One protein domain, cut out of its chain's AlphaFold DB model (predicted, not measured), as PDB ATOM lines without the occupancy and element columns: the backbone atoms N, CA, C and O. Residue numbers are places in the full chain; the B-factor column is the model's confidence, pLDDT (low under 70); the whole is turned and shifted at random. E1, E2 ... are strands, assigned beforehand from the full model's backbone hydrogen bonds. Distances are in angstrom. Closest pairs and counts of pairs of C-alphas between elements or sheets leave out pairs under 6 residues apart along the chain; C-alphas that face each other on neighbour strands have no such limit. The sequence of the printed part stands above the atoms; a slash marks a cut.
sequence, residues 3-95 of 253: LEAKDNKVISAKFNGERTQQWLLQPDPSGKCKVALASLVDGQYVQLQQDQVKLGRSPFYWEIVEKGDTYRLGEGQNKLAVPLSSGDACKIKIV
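AT A GLANCE: This is residues 3 to 95 of the 253 residues of an uncharacterized protein of Candolleomyces aberdarensis (UniProt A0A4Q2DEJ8). A strongly twisted sheet of six strands, curled like part of a barrel, has the small hairpin E5 and E6 over one stretch of it, the strands of the two sheets crossed, in a sandwich. A second small hairpin, E1 and E2, packs on E6, and the two 9-residue links, E2 to E3 and E9 to E10, lie toward that side of the domain. The printed part has 93 residues with no named helix and ten named strands, E1 to E10 in order along the chain, of class all strand. The large sheet has the order E3, E4, E7, E8, E9, E10, all antiparallel, and the two hairpins E1 and E2 and E5 and E6 are antiparallel sheets of two strands each. The whole is compact, with a radius of gyration of the C-alphas of 12.6 A, and rounded, spanning 31 by 29 by 27 A.

IN THESE COORDINATES: In the large sheet E3 holds residues 23 to 27, 12.7 A from first to last C-alpha, and E4 residues 34 to 39, 16.6 A long. E7 holds residues 62 to 67, 15.4 A long, and E8 residues 70 to 75, the longest in A at 16.8 A. E9, residues 78 to 81, and E10, residues 91 to 94, complete this sheet. The smaller sheet of the sandwich has E5, residues 45 to 49, and E6, residues 52 to 56. The other hairpin has E1, residues 3 to 6, and E2, residues 9 to 13. E1 begins at C-alpha 3 at (45.196, 38.801, -37.439), E4 begins at C-alpha 34 at (47.149, 53.851, -47.177), and E10 ends at C-alpha 94 at (51.045, 54.386, -28.833).

HOW THE PARTS SIT: From edge to edge of the large sheet the strands' lines turn by 137 degrees, and the way across it turns by 98 degrees. Its edge strands are E3 and E10. The hairpin E3 and E4 has N 24 and O 38 within hydrogen-bond range at 2.8 A. Pairing is staggered here: E4 pairs with E3 over residues 35 to 39 but with E7 over residues 34 to 35, where N 35 and O 62 are 2.8 A apart. E7 and E8 form a hairpin, with N 65 and O 72 at 2.9 A. E7, E8, E9 and E10 form a meander, each strand the antiparallel neighbour of the one before. Between E8 and E9, N 75 and O 78 are 2.8 A apart, and between E9 and E10, N 79 and O 93 are 2.9 A apart. The hairpin E5 and E6, with N 47 and O 54 at 2.8 A, forms a sandwich, two sheets face to face, with the large sheet: the facing parts are 8.5 A centre to centre and the strands stand at 64 degrees to each other. The closest C-alphas of E4 and E5 are those of Ala 38 and Tyr 45, 4.4 A apart, and those of E6 and E10 are Val 53 and Lys 91, 6.1 A apart. In the hairpin E1 and E2, N 4 and O 11 are 2.9 A apart. The closest C-alphas of E2 and E6 are those of Lys 9 and Lys 54, 4.9 A apart. E1 and E10 are apart, as are E2 and E3.

THE WHOLE: The C-alphas farthest apart are those of Ser 30 and Ser 85, at 35.6 A. The printed part has no cut, and no link is long. Mean pLDDT of the printed part is 73.1, and 31 residues are under 70, among them residues 15 to 19, 66 to 71, 81 to 87 and 92 to 95.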
ATOM      1  N   LEU A   3      46.529  38.228 -37.611       75.62
ATOM      2  CA  LEU A   3      45.196  38.801 -37.439       75.62
ATOM      3  C   LEU A   3      44.135  37.775 -37.844       75.62
ATOM      4  O   LEU A   3      44.169  37.269 -38.966       75.62
ATOM      5  N   GLU A   4      43.172  37.529 -36.962       80.31
ATOM      6  CA  GLU A   4      42.006  36.688 -37.225       80.31
ATOM      7  C   GLU A   4      40.710  37.462 -36.952       80.31
ATOM      8  O   GLU A   4      40.545  38.095 -35.906       80.31
ATOM      9  N   ALA A   5      39.786  37.408 -37.908       81.50
ATOM     10  CA  ALA A   5      38.419  37.883 -37.777       81.50
ATOM     11  C   ALA A   5      37.580  36.831 -37.045       81.50
ATOM     12  O   ALA A   5      37.330  35.746 -37.577       81.50
ATOM     13  N   LYS A   6      37.116  37.156 -35.836       85.12
ATOM     14  CA  LYS A   6      36.292  36.254 -35.026       85.12
ATOM     15  C   LYS A   6      35.305  37.027 -34.160       85.12
ATOM     16  O   LYS A   6      35.689  37.985 -33.499       85.12
ATOM     17  N   ASP A   7      34.038  36.616 -34.156       85.06
ATOM     18  CA  ASP A   7      32.977  37.182 -33.306       85.06
ATOM     19  C   ASP A   7      32.878  38.728 -33.361       85.06
ATOM     20  O   ASP A   7      32.780  39.396 -32.330       85.06
ATOM     21  N   ASN A   8      32.929  39.315 -34.569       81.06
ATOM     22  CA  ASN A   8      32.984  40.772 -34.827       81.06
ATOM     23  C   ASN A   8      34.199  41.501 -34.210       81.06
ATOM     24  O   ASN A   8      34.196  42.727 -34.052       81.06
ATOM     25  N   LYS A   9      35.253  40.766 -33.861       85.94
ATOM     26  CA  LYS A   9      36.509  41.294 -33.325       85.94
ATOM     27  C   LYS A   9      37.677  40.906 -34.216       85.94
ATOM     28  O   LYS A   9      37.609  39.959 -34.999       85.94
ATOM     29  N   VAL A  10      38.764  41.651 -34.045       85.06
ATOM     30  CA  VAL A  10      40.073  41.310 -34.591       85.06
ATOM     31  C   VAL A  10      40.922  40.813 -33.431       85.06
ATOM     32  O   VAL A  10      41.179  41.552 -32.475       85.06
ATOM     33  N   ILE A  11      41.291  39.540 -33.482       84.75
ATOM     34  CA  ILE A  11      42.086  38.884 -32.445       84.75
ATOM     35  C   ILE A  11      43.431  38.440 -33.005       84.75
ATOM     36  O   ILE A  11      43.623  38.321 -34.216       84.75
ATOM     37  N   SER A  12      44.355  38.159 -32.096       77.12
ATOM     38  CA  SER A  12      45.587  37.458 -32.410       77.12
ATOM     39  C   SER A  12      45.372  35.949 -32.382       77.12
ATOM     40  O   SER A  12      44.868  35.408 -31.395       77.12
ATOM     41  N   ALA A  13      45.794  35.246 -33.428       67.31
ATOM     42  CA  ALA A  13      45.742  33.789 -33.478       67.31
ATOM     43  C   ALA A  13      46.999  33.172 -34.103       67.31
ATOM     44  O   ALA A  13      47.809  33.838 -34.757       67.31
ATOM     45  N   LYS A  14      47.199  31.870 -33.875       70.25
ATOM     46  CA  LYS A  14      48.224  31.106 -34.594       70.25
ATOM     47  C   LYS A  14      47.796  30.958 -36.047       70.25
ATOM     48  O   LYS A  14      46.639  30.650 -36.309       70.25
ATOM     49  N   PHE A  15      48.736  31.133 -36.971       68.50
ATOM     50  CA  PHE A  15      48.439  30.977 -38.388       68.50
ATOM     51  C   PHE A  15      47.975  29.545 -38.685       68.50
ATOM     52  O   PHE A  15      48.695  28.592 -38.383       68.50
ATOM     53  N   ASN A  16      46.785  29.415 -39.261       65.56
ATOM     54  CA  ASN A  16      46.185  28.163 -39.717       65.56
ATOM     55  C   ASN A  16      45.718  28.238 -41.187       65.56
ATOM     56  O   ASN A  16      45.296  27.225 -41.738       65.56
ATOM     57  N   GLY A  17      45.805  29.413 -41.824       58.91
ATOM     58  CA  GLY A  17      45.427  29.622 -43.225       58.91
ATOM     59  C   GLY A  17      43.918  29.701 -43.479       58.91
ATOM     60  O   GLY A  17      43.504  29.844 -44.632       58.91
ATOM     61  N   GLU A  18      43.083  29.640 -42.439       68.44
ATOM     62  CA  GLU A  18      41.635  29.747 -42.582       68.44
ATOM     63  C   GLU A  18      41.220  31.102 -43.152       68.44
ATOM     64  O   GLU A  18      41.916  32.112 -43.044       68.44
ATOM     65  N   ARG A  19      40.026  31.140 -43.749       65.62
ATOM     66  CA  ARG A  19      39.479  32.356 -44.364       65.62
ATOM     67  C   ARG A  19      39.331  33.511 -43.366       65.62
ATOM     68  O   ARG A  19      39.405  34.664 -43.773       65.62
ATOM     69  N   THR A  20      39.170  33.198 -42.081       74.88
ATOM     70  CA  THR A  20      39.166  34.136 -40.944       74.88
ATOM     71  C   THR A  20      40.496  34.868 -40.762       74.88
ATOM     72  O   THR A  20      40.510  35.943 -40.173       74.88
ATOM     73  N   GLN A  21      41.600  34.347 -41.297       71.31
ATOM     74  CA  GLN A  21      42.937  34.948 -41.233       71.31
ATOM     75  C   GLN A  21      43.365  35.615 -42.547       71.31
ATOM     76  O   GLN A  21      44.493  36.095 -42.664       71.31
ATOM     77  N   GLN A  22      42.485  35.633 -43.553       71.31
ATOM     78  CA  GLN A  22      42.772  36.181 -44.874       71.31
ATOM     79  C   GLN A  22      42.105  37.547 -45.052       71.31
ATOM     80  O   GLN A  22      40.910  37.723 -44.798       71.31
ATOM     81  N   TRP A  23      42.890  38.503 -45.544       71.88
ATOM     82  CA  TRP A  23      42.505  39.906 -45.650       71.88
ATOM     83  C   TRP A  23      42.793  40.418 -47.060       71.88
ATOM     84  O   TRP A  23      43.878  40.199 -47.596       71.88
ATOM     85  N   LEU A  24      41.832  41.120 -47.654       67.19
ATOM     86  CA  LEU A  24      42.021  41.867 -48.890       67.19
ATOM     87  C   LEU A  24      42.561  43.259 -48.553       67.19
ATOM     88  O   LEU A  24      41.914  44.013 -47.823       67.19
ATOM     89  N   LEU A  25      43.714  43.608 -49.119       69.00
ATOM     90  CA  LEU A  25      44.238  44.969 -49.067       69.00
ATOM     91  C   LEU A  25      43.581  45.815 -50.161       69.00
ATOM     92  O   LEU A  25      43.728  45.532 -51.348       69.00
ATOM     93  N   GLN A  26      42.855  46.855 -49.756       71.38
ATOM     94  CA  GLN A  26      42.233  47.815 -50.665       71.38
ATOM     95  C   GLN A  26      42.967  49.157 -50.572       71.38
ATOM     96  O   GLN A  26      42.979  49.752 -49.492       71.38
ATOM     97  N   PRO A  27      43.590  49.645 -51.656       68.56
ATOM     98  CA  PRO A  27      44.295  50.920 -51.630       68.56
ATOM     99  C   PRO A  27      43.324  52.084 -51.412       68.56
ATOM    100  O   PRO A  27      42.198  52.072 -51.913       68.56
ATOM    101  N   ASP A  28      43.772  53.100 -50.676       73.75
ATOM    102  CA  ASP A  28      43.031  54.349 -50.507       73.75
ATOM    103  C   ASP A  28      42.852  55.057 -51.863       73.75
ATOM    104  O   ASP A  28      43.853  55.386 -52.512       73.75
ATOM    105  N   PRO A  29      41.606  55.345 -52.295       65.81
ATOM    106  CA  PRO A  29      41.344  56.051 -53.548       65.81
ATOM    107  C   PRO A  29      41.953  57.461 -53.592       65.81
ATOM    108  O   PRO A  29      42.085  58.026 -54.675       65.81
ATOM    109  N   SER A  30      42.345  58.036 -52.449       70.12
ATOM    110  CA  SER A  30      43.026  59.332 -52.383       70.12
ATOM    111  C   SER A  30      44.517  59.287 -52.763       70.12
ATOM    112  O   SER A  30      45.132  60.341 -52.925       70.12
ATOM    113  N   GLY A  31      45.108  58.090 -52.912       59.22
ATOM    114  CA  GLY A  31      46.495  57.897 -53.359       59.22
ATOM    115  C   GLY A  31      47.574  58.060 -52.277       59.22
ATOM    116  O   GLY A  31      48.757  58.110 -52.600       59.22
ATOM    117  N   LYS A  32      47.208  58.141 -50.991       63.56
ATOM    118  CA  LYS A  32      48.126  58.477 -49.880       63.56
ATOM    119  C   LYS A  32      48.905  57.297 -49.265       63.56
ATOM    120  O   LYS A  32      49.187  57.326 -48.073       63.56
ATOM    121  N   CYS A  33      49.259  56.266 -50.038       69.94
ATOM    122  CA  CYS A  33      49.948  55.055 -49.537       69.94
ATOM    123  C   CYS A  33      49.280  54.428 -48.293       69.94
ATOM    124  O   CYS A  33      49.951  53.914 -47.396       69.94
ATOM    125  N   LYS A  34      47.945  54.483 -48.231       75.69
ATOM    126  CA  LYS A  34      47.149  53.851 -47.177       75.69
ATOM    127  C   LYS A  34      46.356  52.678 -47.729       75.69
ATOM    128  O   LYS A  34      46.027  52.648 -48.916       75.69
ATOM    129  N   VAL A  35      46.017  51.736 -46.856       75.62
ATOM    130  CA  VAL A  35      45.253  50.533 -47.197       75.62
ATOM    131  C   VAL A  35      44.144  50.268 -46.190       75.62
ATOM    132  O   VAL A  35      44.326  50.409 -44.984       75.62
ATOM    133  N   ALA A  36      42.992  49.831 -46.678       76.81
ATOM    134  CA  ALA A  36      41.978  49.206 -45.848       76.81
ATOM    135  C   ALA A  36      42.175  47.684 -45.869       76.81
ATOM    136  O   ALA A  36      42.451  47.106 -46.920       76.81
ATOM    137  N   LEU A  37      42.029  47.035 -44.713       76.94
ATOM    138  CA  LEU A  37      42.068  45.577 -44.596       76.94
ATOM    139  C   LEU A  37      40.637  45.055 -44.503       76.94
ATOM    140  O   LEU A  37      39.998  45.229 -43.466       76.94
ATOM    141  N   ALA A  38      40.139  44.431 -45.569       75.19
ATOM    142  CA  ALA A  38      38.811  43.822 -45.607       75.19
ATOM    143  C   ALA A  38      38.894  42.310 -45.344       75.19
ATOM    144  O   ALA A  38      39.603  41.587 -46.039       75.19
ATOM    145  N   SER A  39      38.158  41.823 -44.351       74.44
ATOM    146  CA  SER A  39      37.993  40.404 -44.036       74.44
ATOM    147  C   SER A  39      37.404  39.660 -45.234       74.44
ATOM    148  O   SER A  39      36.373  40.053 -45.783       74.44
ATOM    149  N   LEU A  40      38.023  38.544 -45.628       71.56
ATOM    150  CA  LEU A  40      37.471  37.696 -46.686       71.56
ATOM    151  C   LEU A  40      36.268  36.858 -46.231       71.56
ATOM    152  O   LEU A  40      35.618  36.237 -47.079       71.56
ATOM    153  N   VAL A  41      35.972  36.806 -44.928       74.38
ATOM    154  CA  VAL A  41      34.823  36.066 -44.378       74.38
ATOM    155  C   VAL A  41      33.520  36.805 -44.647       74.38
ATOM    156  O   VAL A  41      32.569  36.212 -45.147       74.38
ATOM    157  N   ASP A  42      33.481  38.093 -44.322       75.44
ATOM    158  CA  ASP A  42      32.251  38.882 -44.235       75.44
ATOM    159  C   ASP A  42      32.367  40.278 -44.870       75.44
ATOM    160  O   ASP A  42      31.405  41.045 -44.853       75.44
ATOM    161  N   GLY A  43      33.528  40.612 -45.444       74.56
ATOM    162  CA  GLY A  43      33.787  41.904 -46.075       74.56
ATOM    163  C   GLY A  43      33.929  43.065 -45.089       74.56
ATOM    164  O   GLY A  43      33.982  44.213 -45.524       74.56
ATOM    165  N   GLN A  44      33.967  42.804 -43.777       79.88
ATOM    166  CA  GLN A  44      34.152  43.856 -42.780       79.88
ATOM    167  C   GLN A  44      35.605  44.325 -42.729       79.88
ATOM    168  O   GLN A  44      36.540  43.570 -42.976       79.88
ATOM    169  N   TYR A  45      35.804  45.582 -42.370       83.88
ATOM    170  CA  TYR A  45      37.097  46.238 -42.340       83.88
ATOM    171  C   TYR A  45      37.690  46.261 -40.942       83.88
ATOM    172  O   TYR A  45      36.971  46.492 -39.970       83.88
ATOM    173  N   VAL A  46      39.010  46.108 -40.849       84.19
ATOM    174  CA  VAL A  46      39.756  46.413 -39.623       84.19
ATOM    175  C   VAL A  46      39.698  47.922 -39.393       84.19
ATOM    176  O   VAL A  46      40.285  48.696 -40.149       84.19
ATOM    177  N   GLN A  47      38.982  48.338 -38.353       88.69
ATOM    178  CA  GLN A  47      38.787  49.730 -37.967       88.69
ATOM    179  C   GLN A  47      39.492  50.048 -36.658       88.69
ATOM    180  O   GLN A  47      39.535  49.224 -35.742       88.69
ATOM    181  N   LEU A  48      39.946  51.293 -36.559       85.31
ATOM    182  CA  LEU A  48      40.300  51.925 -35.303       85.31
ATOM    183  C   LEU A  48      39.144  52.825 -34.851       85.31
ATOM    184  O   LEU A  48      38.783  53.779 -35.537       85.31
ATOM    185  N   GLN A  49      38.547  52.528 -33.696       82.31
ATOM    186  CA  GLN A  49      37.553  53.398 -33.069       82.31
ATOM    187  C   GLN A  49      37.840  53.523 -31.575       82.31
ATOM    188  O   GLN A  49      37.820  52.519 -30.872       82.31
ATOM    189  N   GLN A  50      38.050  54.754 -31.092       80.75
ATOM    190  CA  GLN A  50      38.295  55.041 -29.667       80.75
ATOM    191  C   GLN A  50      39.407  54.149 -29.076       80.75
ATOM    192  O   GLN A  50      39.203  53.482 -28.066       80.75
ATOM    193  N   ASP A  51      40.550  54.079 -29.766       74.69
ATOM    194  CA  ASP A  51      41.723  53.266 -29.396       74.69
ATOM    195  C   ASP A  51      41.498  51.745 -29.353       74.69
ATOM    196  O   ASP A  51      42.365  50.983 -28.919       74.69
ATOM    197  N   GLN A  52      40.355  51.271 -29.857       79.25
ATOM    198  CA  GLN A  52      40.057  49.852 -30.002       79.25
ATOM    199  C   GLN A  52      40.067  49.424 -31.464       79.25
ATOM    200  O   GLN A  52      39.502  50.083 -32.340       79.25
ATOM    201  N   VAL A  53      40.679  48.265 -31.701       84.38
ATOM    202  CA  VAL A  53      40.691  47.600 -33.002       84.38
ATOM    203  C   VAL A  53      39.479  46.684 -33.082       84.38
ATOM    204  O   VAL A  53      39.292  45.806 -32.237       84.38
ATOM    205  N   LYS A  54      38.643  46.875 -34.099       89.56
ATOM    206  CA  LYS A  54      37.446  46.054 -34.306       89.56
ATOM    207  C   LYS A  54      37.105  45.901 -35.776       89.56
ATOM    208  O   LYS A  54      37.703  46.553 -36.626       89.56
ATOM    209  N   LEU A  55      36.118  45.060 -36.061       87.31
ATOM    210  CA  LEU A  55      35.545  44.962 -37.394       87.31
ATOM    211  C   LEU A  55      34.401  45.970 -37.569       87.31
ATOM    212  O   LEU A  55      33.616  46.213 -36.647       87.31
ATOM    213  N   GLY A  56      34.308  46.574 -38.752       84.69
ATOM    214  CA  GLY A  56      33.227  47.493 -39.098       84.69
ATOM    215  C   GLY A  56      32.917  47.528 -40.589       84.69
ATOM    216  O   GLY A  56      33.642  46.982 -41.409       84.69
ATOM    217  N   ARG A  57      31.797  48.151 -40.965       84.81
ATOM    218  CA  ARG A  57      31.291  48.115 -42.354       84.81
ATOM    219  C   ARG A  57      31.897  49.163 -43.285       84.81
ATOM    220  O   ARG A  57      31.716  49.064 -44.491       84.81
ATOM    221  N   SER A  58      32.587  50.155 -42.734       82.88
ATOM    222  CA  SER A  58      33.208  51.226 -43.516       82.88
ATOM    223  C   SER A  58      34.719  51.013 -43.583       82.88
ATOM    224  O   SER A  58      35.303  50.618 -42.571       82.88
ATOM    225  N   PRO A  59      35.377  51.300 -44.713       83.62
ATOM    226  CA  PRO A  59      36.824  51.201 -44.786       83.62
ATOM    227  C   PRO A  59      37.470  52.196 -43.821       83.62
ATOM    228  O   PRO A  59      37.062  53.354 -43.725       83.62
ATOM    229  N   PHE A  60      38.487  51.722 -43.116       85.12
ATOM    230  CA  PHE A  60      39.422  52.547 -42.370       85.12
ATOM    231  C   PHE A  60      40.807  52.306 -42.968       85.12
ATOM    232  O   PHE A  60      41.204  51.155 -43.160       85.12
ATOM    233  N   TYR A  61      41.501  53.385 -43.318       82.31
ATOM    234  CA  TYR A  61      42.726  53.320 -44.105       82.31
ATOM    235  C   TYR A  61      43.954  53.470 -43.209       82.31
ATOM    236  O   TYR A  61      44.247  54.553 -42.708       82.31
ATOM    237  N   TRP A  62      44.678  52.368 -43.052       80.94
ATOM    238  CA  TRP A  62      45.928  52.260 -42.313       80.94
ATOM    239  C   TRP A  62      47.102  52.716 -43.175       80.94
ATOM    240  O   TRP A  62      47.189  52.380 -44.356       80.94
ATOM    241  N   GLU A  63      48.034  53.446 -42.582       79.69
ATOM    242  CA  GLU A  63      49.339  53.735 -43.171       79.69
ATOM    243  C   GLU A  63      50.201  52.471 -43.129       79.69
ATOM    244  O   GLU A  63      50.315  51.827 -42.081       79.69
ATOM    245  N   ILE A  64      50.806  52.123 -44.268       72.94
ATOM    246  CA  ILE A  64      51.837  51.087 -44.336       72.94
ATOM    247  C   ILE A  64      53.192  51.765 -44.174       72.94
ATOM    248  O   ILE A  64      53.571  52.604 -44.988       72.94
ATOM    249  N   VAL A  65      53.935  51.368 -43.145       70.88
ATOM    250  CA  VAL A  65      55.300  51.845 -42.912       70.88
ATOM    251  C   VAL A  65      56.263  50.674 -43.062       70.88
ATOM    252  O   VAL A  65      56.197  49.708 -42.299       70.88
ATOM    253  N   GLU A  66      57.143  50.762 -44.054       65.06
ATOM    254  CA  GLU A  66      58.234  49.812 -44.271       65.06
ATOM    255  C   GLU A  66      59.304  49.974 -43.181       65.06
ATOM    256  O   GLU A  66      59.684  51.088 -42.812       65.06
ATOM    257  N   LYS A  67      59.785  48.853 -42.642       61.12
ATOM    258  CA  LYS A  67      60.899  48.802 -41.698       61.12
ATOM    259  C   LYS A  67      61.749  47.564 -41.973       61.12
ATOM    260  O   LYS A  67      61.466  46.483 -41.448       61.12
ATOM    261  N   GLY A  68      62.810  47.749 -42.758       66.38
ATOM    262  CA  GLY A  68      63.637  46.638 -43.231       66.38
ATOM    263  C   GLY A  68      62.769  45.630 -43.981       66.38
ATOM    264  O   GLY A  68      61.947  46.023 -44.798       66.38
ATOM    265  N   ASP A  69      62.858  44.356 -43.609       54.25
ATOM    266  CA  ASP A  69      62.101  43.270 -44.253       54.25
ATOM    267  C   ASP A  69      60.660  43.113 -43.725       54.25
ATOM    268  O   ASP A  69      60.013  42.084 -43.932       54.25
ATOM    269  N   THR A  70      60.146  44.096 -42.981       54.19
ATOM    270  CA  THR A  70      58.823  44.025 -42.349       54.19
ATOM    271  C   THR A  70      57.986  45.261 -42.629       54.19
ATOM    272  O   THR A  70      58.503  46.363 -42.799       54.19
ATOM    273  N   TYR A  71      56.666  45.085 -42.617       62.72
ATOM    274  CA  TYR A  71      55.702  46.172 -42.751       62.72
ATOM    275  C   TYR A  71      54.893  46.333 -41.475       62.72
ATOM    276  O   TYR A  71      54.530  45.350 -40.822       62.72
ATOM    277  N   ARG A  72      54.580  47.585 -41.148       71.31
ATOM    278  CA  ARG A  72      53.774  47.975 -39.990       71.31
ATOM    279  C   ARG A  72      52.515  48.696 -40.445       71.31
ATOM    280  O   ARG A  72      52.560  49.458 -41.405       71.31
ATOM    281  N   LEU A  73      51.422  48.480 -39.716       73.44
ATOM    282  CA  LEU A  73      50.163  49.200 -39.897       73.44
ATOM    283  C   LEU A  73      49.997  50.233 -38.782       73.44
ATOM    284  O   LEU A  73      50.125  49.895 -37.601       73.44
ATOM    285  N   GLY A  74      49.700  51.476 -39.145       76.81
ATOM    286  CA  GLY A  74      49.479  52.548 -38.178       76.81
ATOM    287  C   GLY A  74      48.607  53.685 -38.697       76.81
ATOM    288  O   GLY A  74      48.140  53.669 -39.829       76.81
ATOM    289  N   GLU A  75      48.377  54.668 -37.836       77.56
ATOM    290  CA  GLU A  75      47.809  55.969 -38.173       77.56
ATOM    291  C   GLU A  75      48.506  57.023 -37.301       77.56
ATOM    292  O   GLU A  75      48.278  57.102 -36.089       77.56
ATOM    293  N   GLY A  76      49.411  57.807 -37.891       76.12
ATOM    294  CA  GLY A  76      50.217  58.763 -37.130       76.12
ATOM    295  C   GLY A  76      51.079  58.075 -36.060       76.12
ATOM    296  O   GLY A  76      51.951  57.269 -36.376       76.12
ATOM    297  N   GLN A  77      50.857  58.399 -34.779       70.25
ATOM    298  CA  GLN A  77      51.592  57.793 -33.650       70.25
ATOM    299  C   GLN A  77      51.007  56.451 -33.179       70.25
ATOM    300  O   GLN A  77      51.653  55.725 -32.415       70.25
ATOM    301  N   ASN A  78      49.801  56.109 -33.635       71.44
ATOM    302  CA  ASN A  78      49.118  54.879 -33.267       71.44
ATOM    303  C   ASN A  78      49.597  53.740 -34.161       71.44
ATOM    304  O   ASN A  78      49.518  53.833 -35.385       71.44
ATOM    305  N   LYS A  79      50.068  52.644 -33.564       74.56
ATOM    306  CA  LYS A  79      50.481  51.445 -34.300       74.56
ATOM    307  C   LYS A  79      49.594  50.272 -33.909       74.56
ATOM    308  O   LYS A  79      49.285  50.083 -32.731       74.56
ATOM    309  N   LEU A  80      49.184  49.479 -34.892       74.38
ATOM    310  CA  LEU A  80      48.490  48.225 -34.637       74.38
ATOM    311  C   LEU A  80      49.481  47.232 -34.014       74.38
ATOM    312  O   LEU A  80      50.591  47.075 -34.524       74.38
ATOM    313  N   ALA A  81      49.076  46.567 -32.932       67.31
ATOM    314  CA  ALA A  81      49.832  45.515 -32.261       67.31
ATOM    315  C   ALA A  81      49.016  44.212 -32.214       67.31
ATOM    316  O   ALA A  81      47.815  44.209 -31.917       67.31
ATOM    317  N   VAL A  82      49.683  43.092 -32.500       61.72
ATOM    318  CA  VAL A  82      49.114  41.738 -32.442       61.72
ATOM    319  C   VAL A  82      49.761  41.046 -31.248       61.72
ATOM    320  O   VAL A  82      50.950  40.735 -31.318       61.72
ATOM    321  N   PRO A  83      49.004  40.808 -30.160       58.38
ATOM    322  CA  PRO A  83      49.514  40.111 -28.984       58.38
ATOM    323  C   PRO A  83      50.156  38.767 -29.339       58.38
ATOM    324  O   PRO A  83      49.690  38.069 -30.239       58.38
ATOM    325  N   LEU A  84      51.195  38.352 -28.617       58.59
ATOM    326  CA  LEU A  84      51.791  37.023 -28.811       58.59
ATOM    327  C   LEU A  84      50.907  35.892 -28.249       58.59
ATOM    328  O   LEU A  84      51.028  34.738 -28.664       58.59
ATOM    329  N   SER A  85      49.990  36.222 -27.341       57.84
ATOM    330  CA  SER A  85      48.969  35.339 -26.779       57.84
ATOM    331  C   SER A  85      47.806  35.121 -27.755       57.84
ATOM    332  O   SER A  85      47.223  36.055 -28.303       57.84
ATOM    333  N   SER A  86      47.457  33.851 -27.978       59.97
ATOM    334  CA  SER A  86      46.351  33.462 -28.862       59.97
ATOM    335  C   SER A  86      45.001  33.716 -28.203       59.97
ATOM    336  O   SER A  86      44.789  33.303 -27.069       59.97
ATOM    337  N   GLY A  87      44.067  34.304 -28.950       61.81
ATOM    338  CA  GLY A  87      42.714  34.626 -28.493       61.81
ATOM    339  C   GLY A  87      42.557  36.040 -27.931       61.81
ATOM    340  O   GLY A  87      41.425  36.487 -27.745       61.81
ATOM    341  N   ASP A  88      43.657  36.760 -27.710       70.31
ATOM    342  CA  ASP A  88      43.611  38.121 -27.186       70.31
ATOM    343  C   ASP A  88      43.218  39.126 -28.271       70.31
ATOM    344  O   ASP A  88      43.607  39.015 -29.436       70.31
ATOM    345  N   ALA A  89      42.445  40.138 -27.871       72.69
ATOM    346  CA  ALA A  89      42.081  41.238 -28.752       72.69
ATOM    347  C   ALA A  89      43.329  42.016 -29.188       72.69
ATOM    348  O   ALA A  89      44.180  42.348 -28.356       72.69
ATOM    349  N   CYS A  90      43.412  42.339 -30.479       68.00
ATOM    350  CA  CYS A  90      44.437  43.243 -30.988       68.00
ATOM    351  C   CYS A  90      44.286  44.627 -30.347       68.00
ATOM    352  O   CYS A  90      43.172  45.101 -30.108       68.00
ATOM    353  N   LYS A  91      45.414  45.274 -30.051       73.00
ATOM    354  CA  LYS A  91      45.453  46.562 -29.349       73.00
ATOM    355  C   LYS A  91      46.169  47.598 -30.200       73.00
ATOM    356  O   LYS A  91      46.972  47.254 -31.067       73.00
ATOM    357  N   ILE A  92      45.897  48.867 -29.925       66.25
ATOM    358  CA  ILE A  92      46.752  49.956 -30.387       66.25
ATOM    359  C   ILE A  92      47.873  50.150 -29.382       66.25
ATOM    360  O   ILE A  92      47.630  50.258 -28.180       66.25
ATOM    361  N   LYS A  93      49.102  50.211 -29.887       65.69
ATOM    362  CA  LYS A  93      50.254  50.678 -29.130       65.69
ATOM    363  C   LYS A  93      50.562  52.104 -29.574       65.69
ATOM    364  O   LYS A  93      50.838  52.345 -30.751       65.69
ATOM    365  N   ILE A  94      50.515  53.037 -28.631       60.09
ATOM    366  CA  ILE A  94      51.045  54.386 -28.833       60.09
ATOM    367  C   ILE A  94      52.555  54.264 -28.695       60.09
ATOM    368  O   ILE A  94      53.047  53.873 -27.639       60.09
ATOM    369  N   VAL A  95      53.293  54.541 -29.765       58.34
ATOM    370  CA  VAL A  95      54.752  54.433 -29.722       58.34
ATOM    371  C   VAL A  95      55.343  55.794 -29.389       58.34
ATOM    372  O   VAL A  95      55.345  56.693 -30.224       58.34
TER     373      VAL A  95